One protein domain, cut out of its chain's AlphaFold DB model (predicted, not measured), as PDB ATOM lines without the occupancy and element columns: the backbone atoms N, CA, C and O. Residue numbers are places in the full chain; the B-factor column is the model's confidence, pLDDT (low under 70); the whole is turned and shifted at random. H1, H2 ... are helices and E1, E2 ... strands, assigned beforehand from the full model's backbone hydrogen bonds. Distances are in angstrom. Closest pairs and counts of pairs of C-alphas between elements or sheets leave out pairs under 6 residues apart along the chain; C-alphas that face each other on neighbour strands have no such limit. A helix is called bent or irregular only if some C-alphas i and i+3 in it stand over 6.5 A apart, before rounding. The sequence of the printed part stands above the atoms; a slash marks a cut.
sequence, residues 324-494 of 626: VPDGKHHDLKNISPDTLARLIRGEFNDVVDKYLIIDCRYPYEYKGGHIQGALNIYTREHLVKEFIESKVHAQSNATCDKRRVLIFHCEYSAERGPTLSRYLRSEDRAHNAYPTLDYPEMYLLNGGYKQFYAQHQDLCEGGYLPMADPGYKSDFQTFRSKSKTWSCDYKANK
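This is residues 324 to 494 of the 626 residues of the protein "Protein-tyrosine-phosphatase" of Diaphorina citri (UniProt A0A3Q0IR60). A small sheet of three parallel strands, E1, E3 and E4, makes the core, with H4 over one face and H1 on the other, and H3 packs on H4. Near the strands' C-terminal ends sits a second small part, the two-strand sheet of E2 and E5 with H5 packed on it, and the long, kinked H6 runs along the outside, past H2 and H3. The printed part has 171 residues, with six named helices and five named strands in the order H1 E1 H2 E2 H3 E3 H4 E4 H5 E5 H6. The class is mixed, helices and strands; the larger sheet has the order E1 E3 E4, parallel, and E2 and E5 are antiparallel. The whole is compact, with a radius of gyration of the C-alphas of 16.0 A, and rounded, with spans of 51 by 40 by 31 A.

Near the beginning of the printed part, residues 334 to 335 pair in parallel with residues 444 to 445 of E4, residues 442 to 445. H1, residues 337 to 344, is on the sheet of E1, residues 352 to 359, E3, residues 403 to 409, and E4; its closest C-alphas to E4 are those of Pro 337 and Leu 445, 6.6 A apart. E1 and E4 are edge strands and E3 is the inner one; the sheet is only just strongly twisted, with C-alphas up to 4.3 A off its best plane. E1 and E3 are parallel at 16 degrees, with N 358 and O 407 within hydrogen-bond range at 2.8 A. E3 and E4 are parallel at 38 degrees, with N 443 and O 406 at 2.8 A. H4, residues 416 to 431, is on this sheet over E3 at a height of 10.4 A and runs along the strands, at 12 degrees to E3 on the local plane. With H1 it gives three layers, helices on both faces of a sheet. E3, H4 and E4 form a strand-helix-strand unit, two parallel neighbour strands with a helix between, whose crossover is right-handed. H3, residues 380 to 389, touches H4, the same way at a steep tilt of 39 degrees; their closest C-alphas are those of Ile 388 and Asp 428, 7.1 A apart. H5, residues 448 to 455, only grazes the three-strand sheet and touches H1, about perpendicular at 87 degrees, with the C-alphas of Pro 337 and Phe 452 closest at 5.2 A. E2, residues 369 to 371, and E5, residues 460 to 462, are antiparallel at 167 degrees, with N 461 and O 370 at 2.8 A. H2, residues 363 to 368, and H6, residues 470 to 492, are close but not clearly touching; the C-alphas of Tyr 364 and Asp 475 are closest at 7.4 A. Every O i to N i+4 pair is within hydrogen-bond range in H1, H2 and H5; the counts are 5 of 6 in H3, 11 of 12 in H4 and 12 of 19 in H6.

H1 begins at C-alpha 337, (403.935, 431.426, 399.082), and spans 10.6 A. E1 spans 19.8 A, E3 19.7 A and H4 22.9 A. H3 is neither bent nor irregular, but only just: C-alphas 386 and 389 are 6.3 A apart. H6 spans 32.1 A to C-alpha 492 at (373.469, 441.069, 388.370); it is irregular, with C-alphas 471 and 474 8.0 A apart, and has a kink of 43 degrees near residue 481.

The C-alphas farthest apart in the domain, those of Thr 399 and Pro 470, are 50.9 A apart. The printed part has no cut, and the link H3 to E3, 13 residues, is long. The mean pLDDT of the printed part is 88.7; residues 395 to 400 and 484 to 494 are under 70.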
ATOM      1  N   VAL A 324     404.570 440.065 393.932       92.00
ATOM      2  CA  VAL A 324     404.853 439.344 392.684       92.00
ATOM      3  C   VAL A 324     404.280 440.151 391.508       92.00
ATOM      4  O   VAL A 324     403.074 440.417 391.516       92.00
ATOM      5  N   PRO A 325     405.086 440.531 390.494       78.62
ATOM      6  CA  PRO A 325     404.611 441.341 389.368       78.62
ATOM      7  C   PRO A 325     403.633 440.575 388.461       78.62
ATOM      8  O   PRO A 325     402.584 441.105 388.094       78.62
ATOM      9  N   ASP A 326     403.921 439.306 388.162       76.44
ATOM     10  CA  ASP A 326     403.157 438.472 387.221       76.44
ATOM     11  C   ASP A 326     401.926 437.798 387.860       76.44
ATOM     12  O   ASP A 326     401.667 436.602 387.715       76.44
ATOM     13  N   GLY A 327     401.143 438.581 388.602       77.81
ATOM     14  CA  GLY A 327     399.865 438.145 389.156       77.81
ATOM     15  C   GLY A 327     398.789 437.972 388.077       77.81
ATOM     16  O   GLY A 327     398.556 438.870 387.270       77.81
ATOM     17  N   LYS A 328     398.043 436.854 388.113       81.94
ATOM     18  CA  LYS A 328     396.939 436.552 387.165       81.94
ATOM     19  C   LYS A 328     395.829 437.620 387.125       81.94
ATOM     20  O   LYS A 328     395.065 437.689 386.163       81.94
ATOM     21  N   HIS A 329     395.715 438.429 388.177       85.06
ATOM     22  CA  HIS A 329     394.769 439.538 388.302       85.06
ATOM     23  C   HIS A 329     395.564 440.827 388.535       85.06
ATOM     24  O   HIS A 329     395.925 441.104 389.675       85.06
ATOM     25  N   HIS A 330     395.854 441.594 387.478       83.75
ATOM     26  CA  HIS A 330     396.689 442.809 387.551       83.75
ATOM     27  C   HIS A 330     396.116 443.916 388.461       83.75
ATOM     28  O   HIS A 330     396.853 444.776 388.933       83.75
ATOM     29  N   ASP A 331     394.804 443.903 388.712       88.12
ATOM     30  CA  ASP A 331     394.108 444.815 389.628       88.12
ATOM     31  C   ASP A 331     394.248 444.424 391.111       88.12
ATOM     32  O   ASP A 331     393.896 445.211 391.989       88.12
ATOM     33  N   LEU A 332     394.762 443.226 391.405       92.50
ATOM     34  CA  LEU A 332     394.994 442.726 392.759       92.50
ATOM     35  C   LEU A 332     396.496 442.599 393.028       92.50
ATOM     36  O   LEU A 332     397.276 442.188 392.169       92.50
ATOM     37  N   LYS A 333     396.921 442.915 394.252       94.75
ATOM     38  CA  LYS A 333     398.322 442.759 394.650       94.75
ATOM     39  C   LYS A 333     398.574 441.327 395.117       94.75
ATOM     40  O   LYS A 333     397.887 440.820 396.001       94.75
ATOM     41  N   ASN A 334     399.524 440.663 394.464       95.50
ATOM     42  CA  ASN A 334     399.807 439.242 394.643       95.50
ATOM     43  C   ASN A 334     401.081 439.062 395.482       95.50
ATOM     44  O   ASN A 334     402.058 439.766 395.242       95.50
ATOM     45  N   ILE A 335     401.089 438.109 396.417       97.31
ATOM     46  CA  ILE A 335     402.282 437.703 397.186       97.31
ATOM     47  C   ILE A 335     402.672 436.260 396.854       97.31
ATOM     48  O   ILE A 335     401.819 435.458 396.469       97.31
ATOM     49  N   SER A 336     403.954 435.914 397.000       97.25
ATOM     50  CA  SER A 336     404.412 434.526 396.851       97.25
ATOM     51  C   SER A 336     404.051 433.676 398.079       97.25
ATOM     52  O   SER A 336     403.890 434.226 399.174       97.25
ATOM     53  N   PRO A 337     403.986 432.337 397.941       97.75
ATOM     54  CA  PRO A 337     403.935 431.426 399.082       97.75
ATOM     55  C   PRO A 337     405.048 431.677 400.097       97.75
ATOM     56  O   PRO A 337     404.775 431.717 401.291       97.75
ATOM     57  N   ASP A 338     406.264 431.966 399.630       97.94
ATOM     58  CA  ASP A 338     407.402 432.270 400.502       97.94
ATOM     59  C   ASP A 338     407.173 433.555 401.304       97.94
ATOM     60  O   ASP A 338     407.432 433.587 402.500       97.94
ATOM     61  N   THR A 339     406.610 434.603 400.697       97.88
ATOM     62  CA  THR A 339     406.267 435.844 401.417       97.88
ATOM     63  C   THR A 339     405.249 435.586 402.529       97.88
ATOM     64  O   THR A 339     405.378 436.149 403.616       97.88
ATOM     65  N   LEU A 340     404.275 434.698 402.299       98.06
ATOM     66  CA  LEU A 340     403.326 434.287 403.333       98.06
ATOM     67  C   LEU A 340     403.981 433.397 404.404       98.06
ATOM     68  O   LEU A 340     403.721 433.587 405.588       98.06
ATOM     69  N   ALA A 341     404.871 432.479 404.023       98.00
ATOM     70  CA  ALA A 341     405.608 431.638 404.964       98.00
ATOM     71  C   ALA A 341     406.489 432.471 405.912       98.00
ATOM     72  O   ALA A 341     406.468 432.267 407.124       98.00
ATOM     73  N   ARG A 342     407.198 433.468 405.370       97.62
ATOM     74  CA  ARG A 342     408.004 434.443 406.125       97.62
ATOM     75  C   ARG A 342     407.150 435.309 407.065       97.62
ATOM     76  O   ARG A 342     407.561 435.588 408.188       97.62
ATOM     77  N   LEU A 343     405.940 435.690 406.639       97.19
ATOM     78  CA  LEU A 343     404.959 436.385 407.487       97.19
ATOM     79  C   LEU A 343     404.488 435.513 408.660       97.19
ATOM     80  O   LEU A 343     404.467 435.991 409.791       97.19
ATOM     81  N   ILE A 344     404.174 434.238 408.416       97.19
ATOM     82  CA  ILE A 344     403.750 433.296 409.465       97.19
ATOM     83  C   ILE A 344     404.893 433.009 410.450       97.19
ATOM     84  O   ILE A 344     404.667 432.979 411.657       97.19
ATOM     85  N   ARG A 345     406.134 432.889 409.957       96.50
ATOM     86  CA  ARG A 345     407.356 432.738 410.772       96.50
ATOM     87  C   ARG A 345     407.774 434.025 411.516       96.50
ATOM     88  O   ARG A 345     408.755 434.003 412.251       96.50
ATOM     89  N   GLY A 346     407.026 435.124 411.373       95.44
ATOM     90  CA  GLY A 346     407.178 436.341 412.180       95.44
ATOM     91  C   GLY A 346     408.187 437.375 411.666       95.44
ATOM     92  O   GLY A 346     408.421 438.372 412.346       95.44
ATOM     93  N   GLU A 347     408.746 437.213 410.463       96.38
ATOM     94  CA  GLU A 347     409.775 438.120 409.911       96.38
ATOM     95  C   GLU A 347     409.287 439.557 409.644       96.38
ATOM     96  O   GLU A 347     410.082 440.442 409.342       96.38
ATOM     97  N   PHE A 348     407.978 439.798 409.742       95.06
ATOM     98  CA  PHE A 348     407.353 441.108 409.552       95.06
ATOM     99  C   PHE A 348     406.746 441.677 410.848       95.06
ATOM    100  O   PHE A 348     406.082 442.713 410.798       95.06
ATOM    101  N   ASN A 349     406.979 441.047 412.007       93.38
ATOM    102  CA  ASN A 349     406.394 441.444 413.297       93.38
ATOM    103  C   ASN A 349     406.749 442.881 413.728       93.38
ATOM    104  O   ASN A 349     406.045 443.466 414.550       93.38
ATOM    105  N   ASP A 350     407.806 443.479 413.178       91.88
ATOM    106  CA  ASP A 350     408.177 444.879 413.424       91.88
ATOM    107  C   ASP A 350     407.253 445.886 412.724       91.88
ATOM    108  O   ASP A 350     407.100 447.010 413.199       91.88
ATOM    109  N   VAL A 351     406.604 445.487 411.624       91.56
ATOM    110  CA  VAL A 351     405.815 446.369 410.739       91.56
ATOM    111  C   VAL A 351     404.359 445.926 410.548       91.56
ATOM    112  O   VAL A 351     403.522 446.728 410.130       91.56
ATOM    113  N   VAL A 352     404.026 444.681 410.892       93.06
ATOM    114  CA  VAL A 352     402.665 444.129 410.927       93.06
ATOM    115  C   VAL A 352     402.291 443.841 412.386       93.06
ATOM    116  O   VAL A 352     403.015 443.146 413.087       93.06
ATOM    117  N   ASP A 353     401.162 444.392 412.842       90.19
ATOM    118  CA  ASP A 353     400.539 444.089 414.143       90.19
ATOM    119  C   ASP A 353     399.861 442.722 414.067       90.19
ATOM    120  O   ASP A 353     400.118 441.829 414.870       90.19
ATOM    121  N   LYS A 354     398.984 442.567 413.068       91.19
ATOM    122  CA  LYS A 354     398.148 441.382 412.856       91.19
ATOM    123  C   LYS A 354     397.967 441.134 411.365       91.19
ATOM    124  O   LYS A 354     397.791 442.068 410.583       91.19
ATOM    125  N   TYR A 355     397.928 439.870 410.982       95.50
ATOM    126  CA  TYR A 355     397.494 439.444 409.659       95.50
ATOM    127  C   TYR A 355     396.320 438.473 409.794       95.50
ATOM    128  O   TYR A 355     396.152 437.839 410.832       95.50
ATOM    129  N   LEU A 356     395.500 438.367 408.750       96.62
ATOM    130  CA  LEU A 356     394.437 437.365 408.661       96.62
ATOM    131  C   LEU A 356     394.532 436.652 407.315       96.62
ATOM    132  O   LEU A 356     394.489 437.293 406.263       96.62
ATOM    133  N   ILE A 357     394.652 435.327 407.361       98.25
ATOM    134  CA  ILE A 357     394.635 434.461 406.181       98.25
ATOM    135  C   ILE A 357     393.193 433.987 405.990       98.25
ATOM    136  O   ILE A 357     392.599 433.421 406.903       98.25
ATOM    137  N   ILE A 358     392.614 434.255 404.821       98.31
ATOM    138  CA  ILE A 358     391.201 434.009 404.519       98.31
ATOM    139  C   ILE A 358     391.118 432.935 403.436       98.31
ATOM    140  O   ILE A 358     391.376 433.196 402.252       98.31
ATOM    141  N   ASP A 359     390.737 431.725 403.844       98.44
ATOM    142  CA  ASP A 359     390.575 430.601 402.930       98.44
ATOM    143  C   ASP A 359     389.165 430.586 402.337       98.44
ATOM    144  O   ASP A 359     388.178 430.281 403.013       98.44
ATOM    145  N   CYS A 360     389.082 430.886 401.041       97.31
ATOM    146  CA  CYS A 360     387.839 430.938 400.277       97.31
ATOM    147  C   CYS A 360     387.462 429.581 399.639       97.31
ATOM    148  O   CYS A 360     386.659 429.543 398.697       97.31
ATOM    149  N   ARG A 361     388.082 428.471 400.067       97.44
ATOM    150  CA  ARG A 361     387.690 427.098 399.698       97.44
ATOM    151  C   ARG A 361     386.447 426.628 400.457       97.44
ATOM    152  O   ARG A 361     386.062 427.223 401.459       97.44
ATOM    153  N   TYR A 362     385.802 425.557 399.993       97.19
ATOM    154  CA  TYR A 362     384.660 424.983 400.706       97.19
ATOM    155  C   TYR A 362     385.092 424.296 402.017       97.19
ATOM    156  O   TYR A 362     386.235 423.843 402.116       97.19
ATOM    157  N   PRO A 363     384.192 424.151 403.011       97.00
ATOM    158  CA  PRO A 363     384.558 423.625 404.328       97.00
ATOM    159  C   PRO A 363     385.169 422.220 404.332       97.00
ATOM    160  O   PRO A 363     385.926 421.909 405.246       97.00
ATOM    161  N   TYR A 364     384.872 421.366 403.343       97.06
ATOM    162  CA  TYR A 364     385.508 420.047 403.239       97.06
ATOM    163  C   TYR A 364     386.975 420.156 402.802       97.06
ATOM    164  O   TYR A 364     387.832 419.565 403.446       97.06
ATOM    165  N   GLU A 365     387.291 420.974 401.792       97.94
ATOM    166  CA  GLU A 365     388.671 421.234 401.346       97.94
ATOM    167  C   GLU A 365     389.538 421.784 402.491       97.94
ATOM    168  O   GLU A 365     390.667 421.340 402.682       97.94
ATOM    169  N   TYR A 366     388.993 422.731 403.263       98.31
ATOM    170  CA  TYR A 366     389.647 423.339 404.425       98.31
ATOM    171  C   TYR A 366     389.869 422.329 405.567       98.31
ATOM    172  O   TYR A 366     390.957 422.274 406.134       98.31
ATOM    173  N   LYS A 367     388.878 421.472 405.860       97.50
ATOM    174  CA  LYS A 367     389.005 420.377 406.841       97.50
ATOM    175  C   LYS A 367     389.952 419.259 406.397       97.50
ATOM    176  O   LYS A 367     390.554 418.622 407.253       97.50
ATOM    177  N   GLY A 368     390.077 419.009 405.093       96.75
ATOM    178  CA  GLY A 368     391.080 418.096 404.538       96.75
ATOM    179  C   GLY A 368     392.507 418.613 404.741       96.75
ATOM    180  O   GLY A 368     393.422 417.823 404.953       96.75
ATOM    181  N   GLY A 369     392.666 419.937 404.745       98.00
ATOM    182  CA  GLY A 369     393.787 420.652 405.351       98.00
ATOM    183  C   GLY A 369     393.908 422.082 404.828       98.00
ATOM    184  O   GLY A 369     393.405 422.388 403.741       98.00
ATOM    185  N   HIS A 370     394.528 422.972 405.601       98.56
ATOM    186  CA  HIS A 370     394.608 424.420 405.356       98.56
ATOM    187  C   HIS A 370     395.913 425.037 405.895       98.56
ATOM    188  O   HIS A 370     396.709 424.363 406.534       98.56
ATOM    189  N   ILE A 371     396.160 426.321 405.609       98.56
ATOM    190  CA  ILE A 371     397.313 427.058 406.165       98.56
ATOM    191  C   ILE A 371     397.048 427.328 407.649       98.56
ATOM    192  O   ILE A 371     395.936 427.743 407.981       98.56
ATOM    193  N   GLN A 372     398.041 427.126 408.518       96.69
ATOM    194  CA  GLN A 372     397.847 427.270 409.964       96.69
ATOM    195  C   GLN A 372     397.291 428.651 410.346       96.69
ATOM    196  O   GLN A 372     397.720 429.682 409.817       96.69
ATOM    197  N   GLY A 373     396.293 428.670 411.233       95.44
ATOM    198  CA  GLY A 373     395.602 429.901 411.646       95.44
ATOM    199  C   GLY A 373     394.750 430.600 410.567       95.44
ATOM    200  O   GLY A 373     394.301 431.726 410.790       95.44
ATOM    201  N   ALA A 374     394.505 429.983 409.404       97.62
ATOM    202  CA  ALA A 374     393.607 430.539 408.387       97.62
ATOM    203  C   ALA A 374     392.120 430.388 408.753       97.62
ATOM    204  O   ALA A 374     391.677 429.347 409.235       97.62
ATOM    205  N   LEU A 375     391.320 431.409 408.439       96.94
ATOM    206  CA  LEU A 375     389.881 431.472 408.700       96.94
ATOM    207  C   LEU A 375     389.080 431.089 407.442       96.94
ATOM    208  O   LEU A 375     389.243 431.701 406.383       96.94
ATOM    209  N   ASN A 376     388.193 430.090 407.537       97.75
ATOM    210  CA  ASN A 376     387.400 429.635 406.389       97.75
ATOM    211  C   ASN A 376     386.162 430.510 406.135       97.75
ATOM    212  O   ASN A 376     385.157 430.424 406.845       97.75
ATOM    213  N   ILE A 377     386.198 431.307 405.067       95.62
ATOM    214  CA  ILE A 377     385.090 432.179 404.659       95.62
ATOM    215  C   ILE A 377     384.803 431.941 403.176       95.62
ATOM    216  O   ILE A 377     385.441 432.501 402.292       95.62
ATOM    217  N   TYR A 378     383.820 431.080 402.908       93.50
ATOM    218  CA  TYR A 378     383.452 430.639 401.556       93.50
ATOM    219  C   TYR A 378     382.159 431.282 401.014       93.50
ATOM    220  O   TYR A 378     381.758 430.998 399.881       93.50
ATOM    221  N   THR A 379     381.498 432.137 401.803       91.06
ATOM    222  CA  THR A 379     380.266 432.858 401.428       91.06
ATOM    223  C   THR A 379     380.407 434.363 401.662       91.06
ATOM    224  O   THR A 379     381.309 434.807 402.376       91.06
ATOM    225  N   ARG A 380     379.532 435.164 401.040       90.25
ATOM    226  CA  ARG A 380     379.557 436.630 401.180       90.25
ATOM    227  C   ARG A 380     378.934 437.100 402.483       90.25
ATOM    228  O   ARG A 380     379.403 438.061 403.070       90.25
ATOM    229  N   GLU A 381     377.908 436.399 402.931       90.31
ATOM    230  CA  GLU A 381     377.122 436.697 404.125       90.31
ATOM    231  C   GLU A 381     378.000 436.501 405.365       90.31
ATOM    232  O   GLU A 381     378.041 437.359 406.240       90.31
ATOM    233  N   HIS A 382     378.799 435.425 405.385       90.44
ATOM    234  CA  HIS A 382     379.809 435.210 406.420       90.44
ATOM    235  C   HIS A 382     380.891 436.304 406.386       90.44
ATOM    236  O   HIS A 382     381.281 436.806 407.433       90.44
ATOM    237  N   LEU A 383     381.326 436.741 405.197       92.06
ATOM    238  CA  LEU A 383     382.291 437.836 405.066       92.06
ATOM    239  C   LEU A 383     381.748 439.180 405.579       92.06
ATOM    240  O   LEU A 383     382.462 439.881 406.291       92.06
ATOM    241  N   VAL A 384     380.514 439.549 405.224       90.94
ATOM    242  CA  VAL A 384     379.880 440.803 405.672       90.94
ATOM    243  C   VAL A 384     379.705 440.783 407.185       90.94
ATOM    244  O   VAL A 384     380.126 441.723 407.855       90.94
ATOM    245  N   LYS A 385     379.204 439.675 407.738       89.62
ATOM    246  CA  LYS A 385     379.062 439.494 409.183       89.62
ATOM    247  C   LYS A 385     380.388 439.667 409.931       89.62
ATOM    248  O   LYS A 385     380.472 440.456 410.872       89.62
ATOM    249  N   GLU A 386     381.440 438.967 409.509       89.69
ATOM    250  CA  GLU A 386     382.716 438.993 410.231       89.69
ATOM    251  C   GLU A 386     383.494 440.307 410.036       89.69
ATOM    252  O   GLU A 386     384.041 440.828 411.007       89.69
ATOM    253  N   PHE A 387     383.521 440.902 408.835       89.06
ATOM    254  CA  PHE A 387     384.347 442.094 408.571       89.06
ATOM    255  C   PHE A 387     383.604 443.438 408.613       89.06
ATOM    256  O   PHE A 387     384.228 444.441 408.967       89.06
ATOM    257  N   ILE A 388     382.315 443.490 408.267       87.94
ATOM    258  CA  ILE A 388     381.542 444.743 408.164       87.94
ATOM    259  C   ILE A 388     380.631 444.941 409.382       87.94
ATOM    260  O   ILE A 388     380.645 446.019 409.971       87.94
ATOM    261  N   GLU A 389     379.879 443.913 409.789       87.00
ATOM    262  CA  GLU A 389     378.942 444.003 410.922       87.00
ATOM    263  C   GLU A 389     379.667 443.949 412.273       87.00
ATOM    264  O   GLU A 389     379.422 444.788 413.137       87.00
ATOM    265  N   SER A 390     380.579 442.986 412.470       81.38
ATOM    266  CA  SER A 390     381.292 442.841 413.749       81.38
ATOM    267  C   SER A 390     382.349 443.931 413.980       81.38
ATOM    268  O   SER A 390     382.641 444.284 415.122       81.38
ATOM    269  N   LYS A 391     382.980 444.399 412.892       74.94
ATOM    270  CA  LYS A 391     384.215 445.208 412.854       74.94
ATOM    271  C   LYS A 391     385.367 444.742 413.770       74.94
ATOM    272  O   LYS A 391     386.351 445.466 413.910       74.94
ATOM    273  N   VAL A 392     385.342 443.514 414.307       71.06
ATOM    274  CA  VAL A 392     386.382 442.945 415.201       71.06
ATOM    275  C   VAL A 392     387.779 442.976 414.563       71.06
ATOM    276  O   VAL A 392     388.797 443.033 415.254       71.06
ATOM    277  N   HIS A 393     387.840 442.967 413.232       70.38
ATOM    278  CA  HIS A 393     389.081 442.972 412.468       70.38
ATOM    279  C   HIS A 393     389.465 444.334 411.867       70.38
ATOM    280  O   HIS A 393     390.592 444.449 411.380       70.38
ATOM    281  N   ALA A 394     388.621 445.368 411.948       71.44
ATOM    282  CA  ALA A 394     388.876 446.689 411.360       71.44
ATOM    283  C   ALA A 394     390.131 447.364 411.948       71.44
ATOM    284  O   ALA A 394     390.471 447.156 413.119       71.44
ATOM    285  N   GLN A 395     390.844 448.168 411.149       67.31
ATOM    286  CA  GLN A 395     392.018 448.898 411.640       67.31
ATOM    287  C   GLN A 395     391.631 449.882 412.758       67.31
ATOM    288  O   GLN A 395     390.839 450.800 412.579       67.31
ATOM    289  N   SER A 396     392.206 449.675 413.942       60.53
ATOM    290  CA  SER A 396     391.996 450.523 415.114       60.53
ATOM    291  C   SER A 396     392.927 451.734 415.070       60.53
ATOM    292  O   SER A 396     394.141 451.547 415.037       60.53
ATOM    293  N   ASN A 397     392.383 452.950 415.197       53.84
ATOM    294  CA  ASN A 397     393.116 454.234 415.205       53.84
ATOM    295  C   ASN A 397     394.081 454.439 416.407       53.84
ATOM    296  O   ASN A 397     394.469 455.562 416.725       53.84
ATOM    297  N   ALA A 398     394.451 453.370 417.113       47.38
ATOM    298  CA  ALA A 398     395.240 453.388 418.336       47.38
ATOM    299  C   ALA A 398     396.752 453.321 418.049       47.38
ATOM    300  O   ALA A 398     397.363 452.259 418.150       47.38
ATOM    301  N   THR A 399     397.338 454.481 417.730       50.66
ATOM    302  CA  THR A 399     398.721 454.886 418.096       50.66
ATOM    303  C   THR A 399     399.900 453.969 417.719       50.66
ATOM    304  O   THR A 399     401.003 454.178 418.214       50.66
ATOM    305  N   CYS A 400     399.712 452.970 416.857       57.03
ATOM    306  CA  CYS A 400     400.746 452.021 416.454       57.03
ATOM    307  C   CYS A 400     401.034 452.163 414.955       57.03
ATOM    308  O   CYS A 400     400.118 452.066 414.140       57.03
ATOM    309  N   ASP A 401     402.299 452.359 414.573       73.75
ATOM    310  CA  ASP A 401     402.699 452.437 413.158       73.75
ATOM    311  C   ASP A 401     402.547 451.106 412.403       73.75
ATOM    312  O   ASP A 401     402.477 451.093 411.165       73.75
ATOM    313  N   LYS A 402     402.486 449.996 413.154       82.31
ATOM    314  CA  LYS A 402     402.318 448.638 412.635       82.31
ATOM    315  C   LYS A 402     400.942 448.446 412.007       82.31
ATOM    316  O   LYS A 402     399.932 448.964 412.476       82.31
ATOM    317  N   ARG A 403     400.898 447.663 410.934       88.25
ATOM    318  CA  ARG A 403     399.722 447.551 410.062       88.25
ATOM    319  C   ARG A 403     398.901 446.298 410.325       88.25
ATOM    320  O   ARG A 403     399.420 445.305 410.830       88.25
ATOM    321  N   ARG A 404     397.641 446.310 409.878       90.94
ATOM    322  CA  ARG A 404     396.832 445.093 409.735       90.94
ATOM    323  C   ARG A 404     396.596 444.767 408.271       90.94
ATOM    324  O   ARG A 404     396.157 445.643 407.526       90.94
ATOM    325  N   VAL A 405     396.865 443.522 407.886       94.88
ATOM    326  CA  VAL A 405     396.820 443.059 406.489       94.88
ATOM    327  C   VAL A 405     395.910 441.838 406.322       94.88
ATOM    328  O   VAL A 405     395.883 440.956 407.181       94.88
ATOM    329  N   LEU A 406     395.176 441.765 405.210       97.31
ATOM    330  CA  LEU A 406     394.367 440.591 404.851       97.31
ATOM    331  C   LEU A 406     395.002 439.838 403.677       97.31
ATOM    332  O   LEU A 406     395.359 440.457 402.676       97.31
ATOM    333  N   ILE A 407     395.086 438.508 403.757       98.38
ATOM    334  CA  ILE A 407     395.589 437.639 402.687       98.38
ATOM    335  C   ILE A 407     394.471 436.690 402.257       98.38
ATOM    336  O   ILE A 407     394.106 435.772 402.985       98.38
ATOM    337  N   PHE A 408     393.941 436.880 401.052       98.50
ATOM    338  CA  PHE A 408     392.937 435.992 400.469       98.50
ATOM    339  C   PHE A 408     393.600 434.859 399.690       98.50
ATOM    340  O   PHE A 408     394.549 435.083 398.934       98.50
ATOM    341  N   HIS A 409     393.045 433.653 399.786       98.44
ATOM    342  CA  HIS A 409     393.402 432.555 398.894       98.44
ATOM    343  C   HIS A 409     392.212 431.645 398.584       98.44
ATOM    344  O   HIS A 409     391.136 431.738 399.169       98.44
ATOM    345  N   CYS A 410     392.401 430.745 397.626       97.50
ATOM    346  CA  CYS A 410     391.648 429.494 397.580       97.50
ATOM    347  C   CYS A 410     392.593 428.382 397.102       97.50
ATOM    348  O   CYS A 410     393.804 428.524 397.237       97.50
ATOM    349  N   GLU A 411     392.079 427.299 396.521       97.88
ATOM    350  CA  GLU A 411     392.886 426.181 396.009       97.88
ATOM    351  C   GLU A 411     393.973 426.620 395.007       97.88
ATOM    352  O   GLU A 411     395.133 426.269 395.180       97.88
ATOM    353  N   TYR A 412     393.596 427.447 394.022       96.19
ATOM    354  CA  TYR A 412     394.469 427.972 392.954       96.19
ATOM    355  C   TYR A 412     394.561 429.511 392.945       96.19
ATOM    356  O   TYR A 412     395.094 430.096 392.005       96.19
ATOM    357  N   SER A 413     393.889 430.184 393.887       95.44
ATOM    358  CA  SER A 413     393.645 431.642 393.893       95.44
ATOM    359  C   SER A 413     393.126 432.237 392.567       95.44
ATOM    360  O   SER A 413     393.221 433.437 392.335       95.44
ATOM    361  N   ALA A 414     392.534 431.420 391.688       92.94
ATOM    362  CA  ALA A 414     392.169 431.832 390.332       92.94
ATOM    363  C   ALA A 414     390.805 432.539 390.234       92.94
ATOM    364  O   ALA A 414     390.675 433.484 389.457       92.94
ATOM    365  N   GLU A 415     389.806 432.094 391.008       92.12
ATOM    366  CA  GLU A 415     388.415 432.585 390.931       92.12
ATOM    367  C   GLU A 415     387.827 432.953 392.300       92.12
ATOM    368  O   GLU A 415     387.471 434.111 392.517       92.12
ATOM    369  N   ARG A 416     387.734 431.989 393.233       94.44
ATOM    370  CA  ARG A 416     387.028 432.156 394.522       94.44
ATOM    371  C   ARG A 416     387.622 433.288 395.375       94.44
ATOM    372  O   ARG A 416     386.928 434.270 395.627       94.44
ATOM    373  N   GLY A 417     388.914 433.210 395.710       95.75
ATOM    374  CA  GLY A 417     389.639 434.263 396.442       95.75
ATOM    375  C   GLY A 417     389.567 435.652 395.781       95.75
ATOM    376  O   GLY A 417     389.104 436.593 396.422       95.75
ATOM    377  N   PRO A 418     389.912 435.801 394.485       95.44
ATOM    378  CA  PRO A 418     389.803 437.073 393.760       95.44
ATOM    379  C   PRO A 418     388.386 437.645 393.658       95.44
ATOM    380  O   PRO A 418     388.228 438.849 393.460       95.44
ATOM    381  N   THR A 419     387.350 436.805 393.726       94.56
ATOM    382  CA  THR A 419     385.953 437.265 393.735       94.56
ATOM    383  C   THR A 419     385.572 437.783 395.118       94.56
ATOM    384  O   THR A 419     384.959 438.842 395.221       94.56
ATOM    385  N   LEU A 420     385.961 437.065 396.176       94.69
ATOM    386  CA  LEU A 420     385.627 437.428 397.552       94.69
ATOM    387  C   LEU A 420     386.428 438.648 398.047       94.69
ATOM    388  O   LEU A 420     385.856 439.540 398.665       94.69
ATOM    389  N   SER A 421     387.709 438.748 397.681       95.88
ATOM    390  CA  SER A 421     388.567 439.906 397.973       95.88
ATOM    391  C   SER A 421     388.021 441.201 397.354       95.88
ATOM    392  O   SER A 421     387.848 442.205 398.046       95.88
ATOM    393  N   ARG A 422     387.643 441.174 396.065       95.31
ATOM    394  CA  ARG A 422     386.985 442.321 395.410       95.31
ATOM    395  C   ARG A 422     385.648 442.669 396.060       95.31
ATOM    396  O   ARG A 422     385.318 443.846 396.136       95.31
ATOM    397  N   TYR A 423     384.904 441.662 396.521       94.94
ATOM    398  CA  TYR A 423     383.624 441.871 397.186       94.94
ATOM    399  C   TYR A 423     383.777 442.579 398.544       94.94
ATOM    400  O   TYR A 423     383.102 443.584 398.759       94.94
ATOM    401  N   LEU A 424     384.726 442.164 399.397       95.31
ATOM    402  CA  LEU A 424     385.032 442.901 400.634       95.31
ATOM    403  C   LEU A 424     385.383 444.357 400.337       95.31
ATOM    404  O   LEU A 424     384.848 445.255 400.974       95.31
ATOM    405  N   ARG A 425     386.235 444.609 399.335       95.19
ATOM    406  CA  ARG A 425     386.635 445.979 398.990       95.19
ATOM    407  C   ARG A 425     385.477 446.830 398.454       95.19
ATOM    408  O   ARG A 425     385.516 448.045 398.637       95.19
ATOM    409  N   SER A 426     384.456 446.242 397.818       94.56
ATOM    410  CA  SER A 426     383.238 446.983 397.457       94.56
ATOM    411  C   SER A 426     382.340 447.287 398.659       94.56
ATOM    412  O   SER A 426     381.795 448.382 398.708       94.56
ATOM    413  N   GLU A 427     382.226 446.378 399.630       94.06
ATOM    414  CA  GLU A 427     381.431 446.620 400.845       94.06
ATOM    415  C   GLU A 427     382.119 447.622 401.783       94.06
ATOM    416  O   GLU A 427     381.492 448.582 402.218       94.06
ATOM    417  N   ASP A 428     383.428 447.491 402.011       94.12
ATOM    418  CA  ASP A 428     384.257 448.454 402.759       94.12
ATOM    419  C   ASP A 428     384.114 449.879 402.175       94.12
ATOM    420  O   ASP A 428     383.848 450.842 402.892       94.12
ATOM    421  N   ARG A 429     384.135 450.006 400.837       93.94
ATOM    422  CA  ARG A 429     383.868 451.272 400.124       93.94
ATOM    423  C   ARG A 429     382.419 451.763 400.167       93.94
ATOM    424  O   ARG A 429     382.205 452.940 399.895       93.94
ATOM    425  N   ALA A 430     381.443 450.903 400.443       93.38
ATOM    426  CA  ALA A 430     380.047 451.306 400.606       93.38
ATOM    427  C   ALA A 430     379.761 451.826 402.026       93.38
ATOM    428  O   ALA A 430     378.872 452.657 402.203       93.38
ATOM    429  N   HIS A 431     380.528 451.365 403.021       89.19
ATOM    430  CA  HIS A 431     380.349 451.712 404.432       89.19
ATOM    431  C   HIS A 431     381.284 452.836 404.920       89.19
ATOM    432  O   HIS A 431     380.979 453.463 405.933       89.19
ATOM    433  N   ASN A 432     382.387 453.122 404.215       90.00
ATOM    434  CA  ASN A 432     383.371 454.144 404.595       90.00
ATOM    435  C   ASN A 432     383.485 455.294 403.578       90.00
ATOM    436  O   ASN A 432     383.425 455.099 402.363       90.00
ATOM    437  N   ALA A 433     383.678 456.515 404.084       90.88
ATOM    438  CA  ALA A 433     383.787 457.721 403.270       90.88
ATOM    439  C   ALA A 433     385.152 457.808 402.563       90.88
ATOM    440  O   ALA A 433     386.200 457.830 403.205       90.88
ATOM    441  N   TYR A 434     385.149 457.907 401.232       91.25
ATOM    442  CA  TYR A 434     386.377 458.000 400.437       91.25
ATOM    443  C   TYR A 434     387.295 459.152 400.915       91.25
ATOM    444  O   TYR A 434     386.804 460.271 401.080       91.25
ATOM    445  N   PRO A 435     388.616 458.932 401.095       91.25
ATOM    446  CA  PRO A 435     389.384 457.745 400.707       91.25
ATOM    447  C   PRO A 435     389.511 456.652 401.784       91.25
ATOM    448  O   PRO A 435     390.211 455.672 401.525       91.25
ATOM    449  N   THR A 436     388.868 456.757 402.952       91.81
ATOM    450  CA  THR A 436     389.085 455.811 404.064       91.81
ATOM    451  C   THR A 436     388.552 454.400 403.778       91.81
ATOM    452  O   THR A 436     387.741 454.184 402.869       91.81
ATOM    453  N   LEU A 437     389.082 453.428 404.527       92.50
ATOM    454  CA  LEU A 437     388.753 452.000 404.498       92.50
ATOM    455  C   LEU A 437     388.993 451.411 405.893       92.50
ATOM    456  O   LEU A 437     389.958 451.801 406.549       92.50
ATOM    457  N   ASP A 438     388.200 450.422 406.308       91.69
ATOM    458  CA  ASP A 438     388.532 449.583 407.473       91.69
ATOM    459  C   ASP A 438     389.685 448.610 407.146       91.69
ATOM    460  O   ASP A 438     390.444 448.212 408.037       91.69
ATOM    461  N   TYR A 439     389.820 448.230 405.865       93.75
ATOM    462  CA  TYR A 439     390.774 447.234 405.364       93.75
ATOM    463  C   TYR A 439     391.575 447.758 404.155       93.75
ATOM    464  O   TYR A 439     391.461 447.217 403.048       93.75
ATOM    465  N   PRO A 440     392.420 448.798 404.309       93.81
ATOM    466  CA  PRO A 440     393.150 449.399 403.190       93.81
ATOM    467  C   PRO A 440     394.168 448.455 402.539       93.81
ATOM    468  O   PRO A 440     394.381 448.521 401.322       93.81
ATOM    469  N   GLU A 441     394.746 447.525 403.298       95.38
ATOM    470  CA  GLU A 441     395.838 446.665 402.842       95.38
ATOM    471  C   GLU A 441     395.407 445.193 402.706       95.38
ATOM    472  O   GLU A 441     395.205 444.473 403.685       95.38
ATOM    473  N   MET A 442     395.230 444.759 401.454       96.94
ATOM    474  CA  MET A 442     394.682 443.452 401.077       96.94
ATOM    475  C   MET A 442     395.530 442.814 399.973       96.94
ATOM    476  O   MET A 442     395.873 443.477 398.992       96.94
ATOM    477  N   TYR A 443     395.805 441.520 400.113       97.81
ATOM    478  CA  TYR A 443     396.654 440.721 399.231       97.81
ATOM    479  C   TYR A 443     395.939 439.461 398.728       97.81
ATOM    480  O   TYR A 443     394.999 438.958 399.351       97.81
ATOM    481  N   LEU A 444     396.436 438.917 397.619       97.88
ATOM    482  CA  LEU A 444     396.075 437.609 397.074       97.88
ATOM    483  C   LEU A 444     397.302 436.684 397.108       97.88
ATOM    484  O   LEU A 444     398.360 437.036 396.588       97.88
ATOM    485  N   LEU A 445     397.175 435.490 397.686       97.75
ATOM    486  CA  LEU A 445     398.236 434.478 397.652       97.75
ATOM    487  C   LEU A 445     398.349 433.882 396.243       97.75
ATOM    488  O   LEU A 445     397.416 433.213 395.792       97.75
ATOM    489  N   ASN A 446     399.472 434.088 395.553       95.88
ATOM    490  CA  ASN A 446     399.697 433.504 394.231       95.88
ATOM    491  C   ASN A 446     399.777 431.967 394.313       95.88
ATOM    492  O   ASN A 446     400.217 431.415 395.319       95.88
ATOM    493  N   GLY A 447     399.293 431.269 393.283       94.69
ATOM    494  CA  GLY A 447     399.206 429.801 393.242       94.69
ATOM    495  C   GLY A 447     398.181 429.160 394.194       94.69
ATOM    496  O   GLY A 447     397.735 428.042 393.944       94.69
ATOM    497  N   GLY A 448     397.749 429.869 395.242       97.38
ATOM    498  CA  GLY A 448     396.784 429.387 396.229       97.38
ATOM    499  C   GLY A 448     397.322 428.277 397.134       97.38
ATOM    500  O   GLY A 448     398.523 428.011 397.191       97.38
ATOM    501  N   TYR A 449     396.411 427.614 397.850       98.50
ATOM    502  CA  TYR A 449     396.757 426.566 398.812       98.50
ATOM    503  C   TYR A 449     397.500 425.394 398.164       98.50
ATOM    504  O   TYR A 449     398.394 424.838 398.788       98.50
ATOM    505  N   LYS A 450     397.206 425.051 396.901       97.94
ATOM    506  CA  LYS A 450     397.911 423.968 396.203       97.94
ATOM    507  C   LYS A 450     399.408 424.248 396.066       97.94
ATOM    508  O   LYS A 450     400.211 423.351 396.297       97.94
ATOM    509  N   GLN A 451     399.784 425.474 395.691       97.62
ATOM    510  CA  GLN A 451     401.197 425.835 395.586       97.62
ATOM    511  C   GLN A 451     401.826 426.030 396.971       97.62
ATOM    512  O   GLN A 451     402.939 425.567 397.192       97.62
ATOM    513  N   PHE A 452     401.108 426.649 397.915       98.25
ATOM    514  CA  PHE A 452     401.608 426.832 399.279       98.25
ATOM    515  C   PHE A 452     401.902 425.493 399.969       98.25
ATOM    516  O   PHE A 452     403.022 425.284 400.423       98.25
ATOM    517  N   TYR A 453     400.955 424.551 399.952       98.25
ATOM    518  CA  TYR A 453     401.145 423.201 400.486       98.25
ATOM    519  C   TYR A 453     402.272 422.443 399.768       98.25
ATOM    520  O   TYR A 453     402.999 421.685 400.392       98.25
ATOM    521  N   ALA A 454     402.484 422.655 398.467       97.88
ATOM    522  CA  ALA A 454     403.603 422.026 397.761       97.88
ATOM    523  C   ALA A 454     404.992 422.548 398.200       97.88
ATOM    524  O   ALA A 454     405.986 421.888 397.907       97.88
ATOM    525  N   GLN A 455     405.070 423.706 398.870       97.69
ATOM    526  CA  GLN A 455     406.329 424.375 399.231       97.69
ATOM    527  C   GLN A 455     406.574 424.474 400.750       97.69
ATOM    528  O   GLN A 455     407.721 424.372 401.172       97.69
ATOM    529  N   HIS A 456     405.525 424.645 401.568       97.12
ATOM    530  CA  HIS A 456     405.604 424.899 403.018       97.12
ATOM    531  C   HIS A 456     404.589 424.030 403.790       97.12
ATOM    532  O   HIS A 456     403.659 424.532 404.428       97.12
ATOM    533  N   GLN A 457     404.738 422.700 403.700       96.62
ATOM    534  CA  GLN A 457     403.895 421.721 404.420       96.62
ATOM    535  C   GLN A 457     403.994 421.874 405.945       96.62
ATOM    536  O   GLN A 457     403.027 421.617 406.652       96.62
ATOM    537  N   ASP A 458     405.137 422.354 406.437       96.88
ATOM    538  CA  ASP A 458     405.404 422.680 407.841       96.88
ATOM    539  C   ASP A 458     404.498 423.790 408.401       96.88
ATOM    540  O   ASP A 458     404.362 423.918 409.614       96.88
ATOM    541  N   LEU A 459     403.868 424.583 407.526       97.56
ATOM    542  CA  LEU A 459     402.955 425.669 407.889       97.56
ATOM    543  C   LEU A 459     401.483 425.334 407.578       97.56
ATOM    544  O   LEU A 459     400.655 426.244 407.463       97.56
ATOM    545  N   CYS A 460     401.155 424.049 407.405       97.56
ATOM    546  CA  CYS A 460     399.814 423.570 407.071       97.56
ATOM    547  C   CYS A 460     399.255 422.622 408.145       97.56
ATOM    548  O   CYS A 460     399.939 421.729 408.636       97.56
ATOM    549  N   GLU A 461     397.973 422.783 408.465       96.50
ATOM    550  CA  GLU A 461     397.207 421.885 409.324       96.50
ATOM    551  C   GLU A 461     396.441 420.887 408.443       96.50
ATOM    552  O   GLU A 461     395.516 421.264 407.723       96.50
ATOM    553  N   GLY A 462     396.823 419.607 408.481       95.50
ATOM    554  CA  GLY A 462     396.246 418.555 407.632       95.50
ATOM    555  C   GLY A 462     396.956 418.399 406.281       95.50
ATOM    556  O   GLY A 462     398.143 418.677 406.154       95.50
ATOM    557  N   GLY A 463     396.237 417.898 405.272       95.94
ATOM    558  CA  GLY A 463     396.767 417.601 403.938       95.94
ATOM    559  C   GLY A 463     396.291 418.552 402.832       95.94
ATOM    560  O   GLY A 463     395.798 419.657 403.069       95.94
ATOM    561  N   TYR A 464     396.392 418.096 401.581       97.62
ATOM    562  CA  TYR A 464     395.780 418.749 400.419       97.62
ATOM    563  C   TYR A 464     394.603 417.923 399.886       97.62
ATOM    564  O   TYR A 464     394.796 416.905 399.224       97.62
ATOM    565  N   LEU A 465     393.381 418.399 400.144       97.19
ATOM    566  CA  LEU A 465     392.152 417.868 399.555       97.19
ATOM    567  C   LEU A 465     391.674 418.804 398.422       97.19
ATOM    568  O   LEU A 465     391.373 419.974 398.697       97.19
ATOM    569  N   PRO A 466     391.609 418.340 397.158       96.62
ATOM    570  CA  PRO A 466     391.189 419.161 396.026       96.62
ATOM    571  C   PRO A 466     389.671 419.386 396.005       96.62
ATOM    572  O   PRO A 466     388.888 418.555 396.464       96.62
ATOM    573  N   MET A 467     389.217 420.479 395.380       95.19
ATOM    574  CA  MET A 467     387.782 420.794 395.272       95.19
ATOM    575  C   MET A 467     386.977 419.697 394.552       95.19
ATOM    576  O   MET A 467     385.799 419.507 394.851       95.19
ATOM    577  N   ALA A 468     387.594 418.995 393.601       92.69
ATOM    578  CA  ALA A 468     386.957 417.982 392.759       92.69
ATOM    579  C   ALA A 468     387.140 416.536 393.269       92.69
ATOM    580  O   ALA A 468     387.034 415.601 392.476       92.69
ATOM    581  N   ASP A 469     387.439 416.346 394.559       94.81
ATOM    582  CA  ASP A 469     387.647 415.013 395.131       94.81
ATOM    583  C   ASP A 469     386.413 414.086 394.961       94.81
ATOM    584  O   ASP A 469     385.288 414.502 395.276       94.81
ATOM    585  N   PRO A 470     386.583 412.828 394.494       93.50
ATOM    586  CA  PRO A 470     385.472 411.898 394.283       93.50
ATOM    587  C   PRO A 470     384.651 411.583 395.540       93.50
ATOM    588  O   PRO A 470     383.434 411.407 395.434       93.50
ATOM    589  N   GLY A 471     385.282 411.530 396.718       94.19
ATOM    590  CA  GLY A 471     384.628 411.234 397.994       94.19
ATOM    591  C   GLY A 471     383.698 412.351 398.471       94.19
ATOM    592  O   GLY A 471     382.703 412.081 399.136       94.19
ATOM    593  N   TYR A 472     383.955 413.595 398.057       94.00
ATOM    594  CA  TYR A 472     383.196 414.784 398.469       94.00
ATOM    595  C   TYR A 472     382.227 415.300 397.390       94.00
ATOM    596  O   TYR A 472     381.777 416.448 397.430       94.00
ATOM    597  N   LYS A 473     381.842 414.450 396.427       93.94
ATOM    598  CA  LYS A 473     380.935 414.809 395.317       93.94
ATOM    599  C   LYS A 473     379.550 415.307 395.779       93.94
ATOM    600  O   LYS A 473     378.948 416.130 395.083       93.94
ATOM    601  N   SER A 474     379.036 414.845 396.921       93.19
ATOM    602  CA  SER A 474     377.798 415.341 397.564       93.19
ATOM    603  C   SER A 474     377.963 416.757 398.120       93.19
ATOM    604  O   SER A 474     377.135 417.647 397.899       93.19
ATOM    605  N   ASP A 475     379.070 416.972 398.819       93.56
ATOM    606  CA  ASP A 475     379.383 418.196 399.541       93.56
ATOM    607  C   ASP A 475     379.697 419.309 398.551       93.56
ATOM    608  O   ASP A 475     379.117 420.390 398.639       93.56
ATOM    609  N   PHE A 476     380.500 419.014 397.524       93.19
ATOM    610  CA  PHE A 476     380.724 419.901 396.385       93.19
ATOM    611  C   PHE A 476     379.404 420.384 395.776       93.19
ATOM    612  O   PHE A 476     379.227 421.585 395.586       93.19
ATOM    613  N   GLN A 477     378.443 419.490 395.507       92.00
ATOM    614  CA  GLN A 477     377.132 419.881 394.971       92.00
ATOM    615  C   GLN A 477     376.346 420.764 395.948       92.00
ATOM    616  O   GLN A 477     375.756 421.763 395.528       92.00
ATOM    617  N   THR A 478     376.380 420.447 397.240       91.19
ATOM    618  CA  THR A 478     375.681 421.196 398.295       91.19
ATOM    619  C   THR A 478     376.258 422.604 398.461       91.19
ATOM    620  O   THR A 478     375.527 423.595 398.362       91.19
ATOM    621  N   PHE A 479     377.575 422.728 398.640       91.31
ATOM    622  CA  PHE A 479     378.257 424.016 398.777       91.31
ATOM    623  C   PHE A 479     378.216 424.828 397.478       91.31
ATOM    624  O   PHE A 479     377.944 426.025 397.528       91.31
ATOM    625  N   ARG A 480     378.351 424.198 396.303       88.44
ATOM    626  CA  ARG A 480     378.181 424.868 395.000       88.44
ATOM    627  C   ARG A 480     376.757 425.367 394.778       88.44
ATOM    628  O   ARG A 480     376.592 426.402 394.138       88.44
ATOM    629  N   SER A 481     375.739 424.674 395.287       84.88
ATOM    630  CA  SER A 481     374.342 425.121 395.189       84.88
ATOM    631  C   SER A 481     374.080 426.336 396.077       84.88
ATOM    632  O   SER A 481     373.509 427.310 395.593       84.88
ATOM    633  N   LYS A 482     374.619 426.346 397.304       80.88
ATOM    634  CA  LYS A 482     374.656 427.542 398.165       80.88
ATOM    635  C   LYS A 482     375.405 428.698 397.475       80.88
ATOM    636  O   LYS A 482     374.852 429.768 397.289       80.88
ATOM    637  N   SER A 483     376.606 428.466 396.936       74.94
ATOM    638  CA  SER A 483     377.374 429.498 396.208       74.94
ATOM    639  C   SER A 483     376.744 429.985 394.891       74.94
ATOM    640  O   SER A 483     377.132 431.039 394.371       74.94
ATOM    641  N   LYS A 484     375.807 429.229 394.303       61.25
ATOM    642  CA  LYS A 484     375.164 429.569 393.024       61.25
ATOM    643  C   LYS A 484     374.152 430.702 393.163       61.25
ATOM    644  O   LYS A 484     374.112 431.533 392.258       61.25
ATOM    645  N   THR A 485     373.389 430.774 394.259       50.56
ATOM    646  CA  THR A 485     372.428 431.872 394.481       50.56
ATOM    647  C   THR A 485     373.134 433.223 394.469       50.56
ATOM    648  O   THR A 485     372.662 434.139 393.813       50.56
ATOM    649  N   TRP A 486     374.327 433.308 395.062       48.25
ATOM    650  CA  TRP A 486     375.076 434.566 395.193       48.25
ATOM    651  C   TRP A 486     375.975 434.867 393.986       48.25
ATOM    652  O   TRP A 486     376.309 436.015 393.673       48.25
ATOM    653  N   SER A 487     376.348 433.843 393.216       46.78
ATOM    654  CA  SER A 487     376.984 434.035 391.903       46.78
ATOM    655  C   SER A 487     376.097 434.839 390.940       46.78
ATOM    656  O   SER A 487     376.608 435.405 389.969       46.78
ATOM    657  N   CYS A 488     374.789 434.920 391.211       38.81
ATOM    658  CA  CYS A 488     373.851 435.737 390.461       38.81
ATOM    659  C   CYS A 488     374.009 437.244 390.676       38.81
ATOM    660  O   CYS A 488     373.639 437.938 389.742       38.81
ATOM    661  N   ASP A 489     374.591 437.761 391.770       44.06
ATOM    662  CA  ASP A 489     374.552 439.214 392.085       44.06
ATOM    663  C   ASP A 489     375.794 439.974 391.613       44.06
ATOM    664  O   ASP A 489     375.690 441.013 390.963       44.06
ATOM    665  N   TYR A 490     376.985 439.386 391.794       41.19
ATOM    666  CA  TYR A 490     378.182 439.839 391.072       41.19
ATOM    667  C   TYR A 490     377.982 439.699 389.555       41.19
ATOM    668  O   TYR A 490     378.502 440.489 388.766       41.19
ATOM    669  N   LYS A 491     377.153 438.729 389.133       38.91
ATOM    670  CA  LYS A 491     376.598 438.755 387.785       38.91
ATOM    671  C   LYS A 491     375.538 439.846 387.638       38.91
ATOM    672  O   LYS A 491     375.652 440.535 386.652       38.91
ATOM    673  N   ALA A 492     374.563 440.085 388.516       38.62
ATOM    674  CA  ALA A 492     373.469 441.069 388.370       38.62
ATOM    675  C   ALA A 492     373.958 442.505 388.157       38.62
ATOM    676  O   ALA A 492     373.522 443.143 387.202       38.62
ATOM    677  N   ASN A 493     374.964 442.966 388.900       35.91
ATOM    678  CA  ASN A 493     375.565 444.289 388.664       35.91
ATOM    679  C   ASN A 493     376.378 444.351 387.348       35.91
ATOM    680  O   ASN A 493     376.691 445.423 386.840       35.91
ATOM    681  N   LYS A 494     376.629 443.193 386.720       37.28
ATOM    682  CA  LYS A 494     377.117 443.013 385.338       37.28
ATOM    683  C   LYS A 494     376.031 442.478 384.379       37.28
ATOM    684  O   LYS A 494     376.323 442.179 383.219       37.28
TER     685      LYS A 494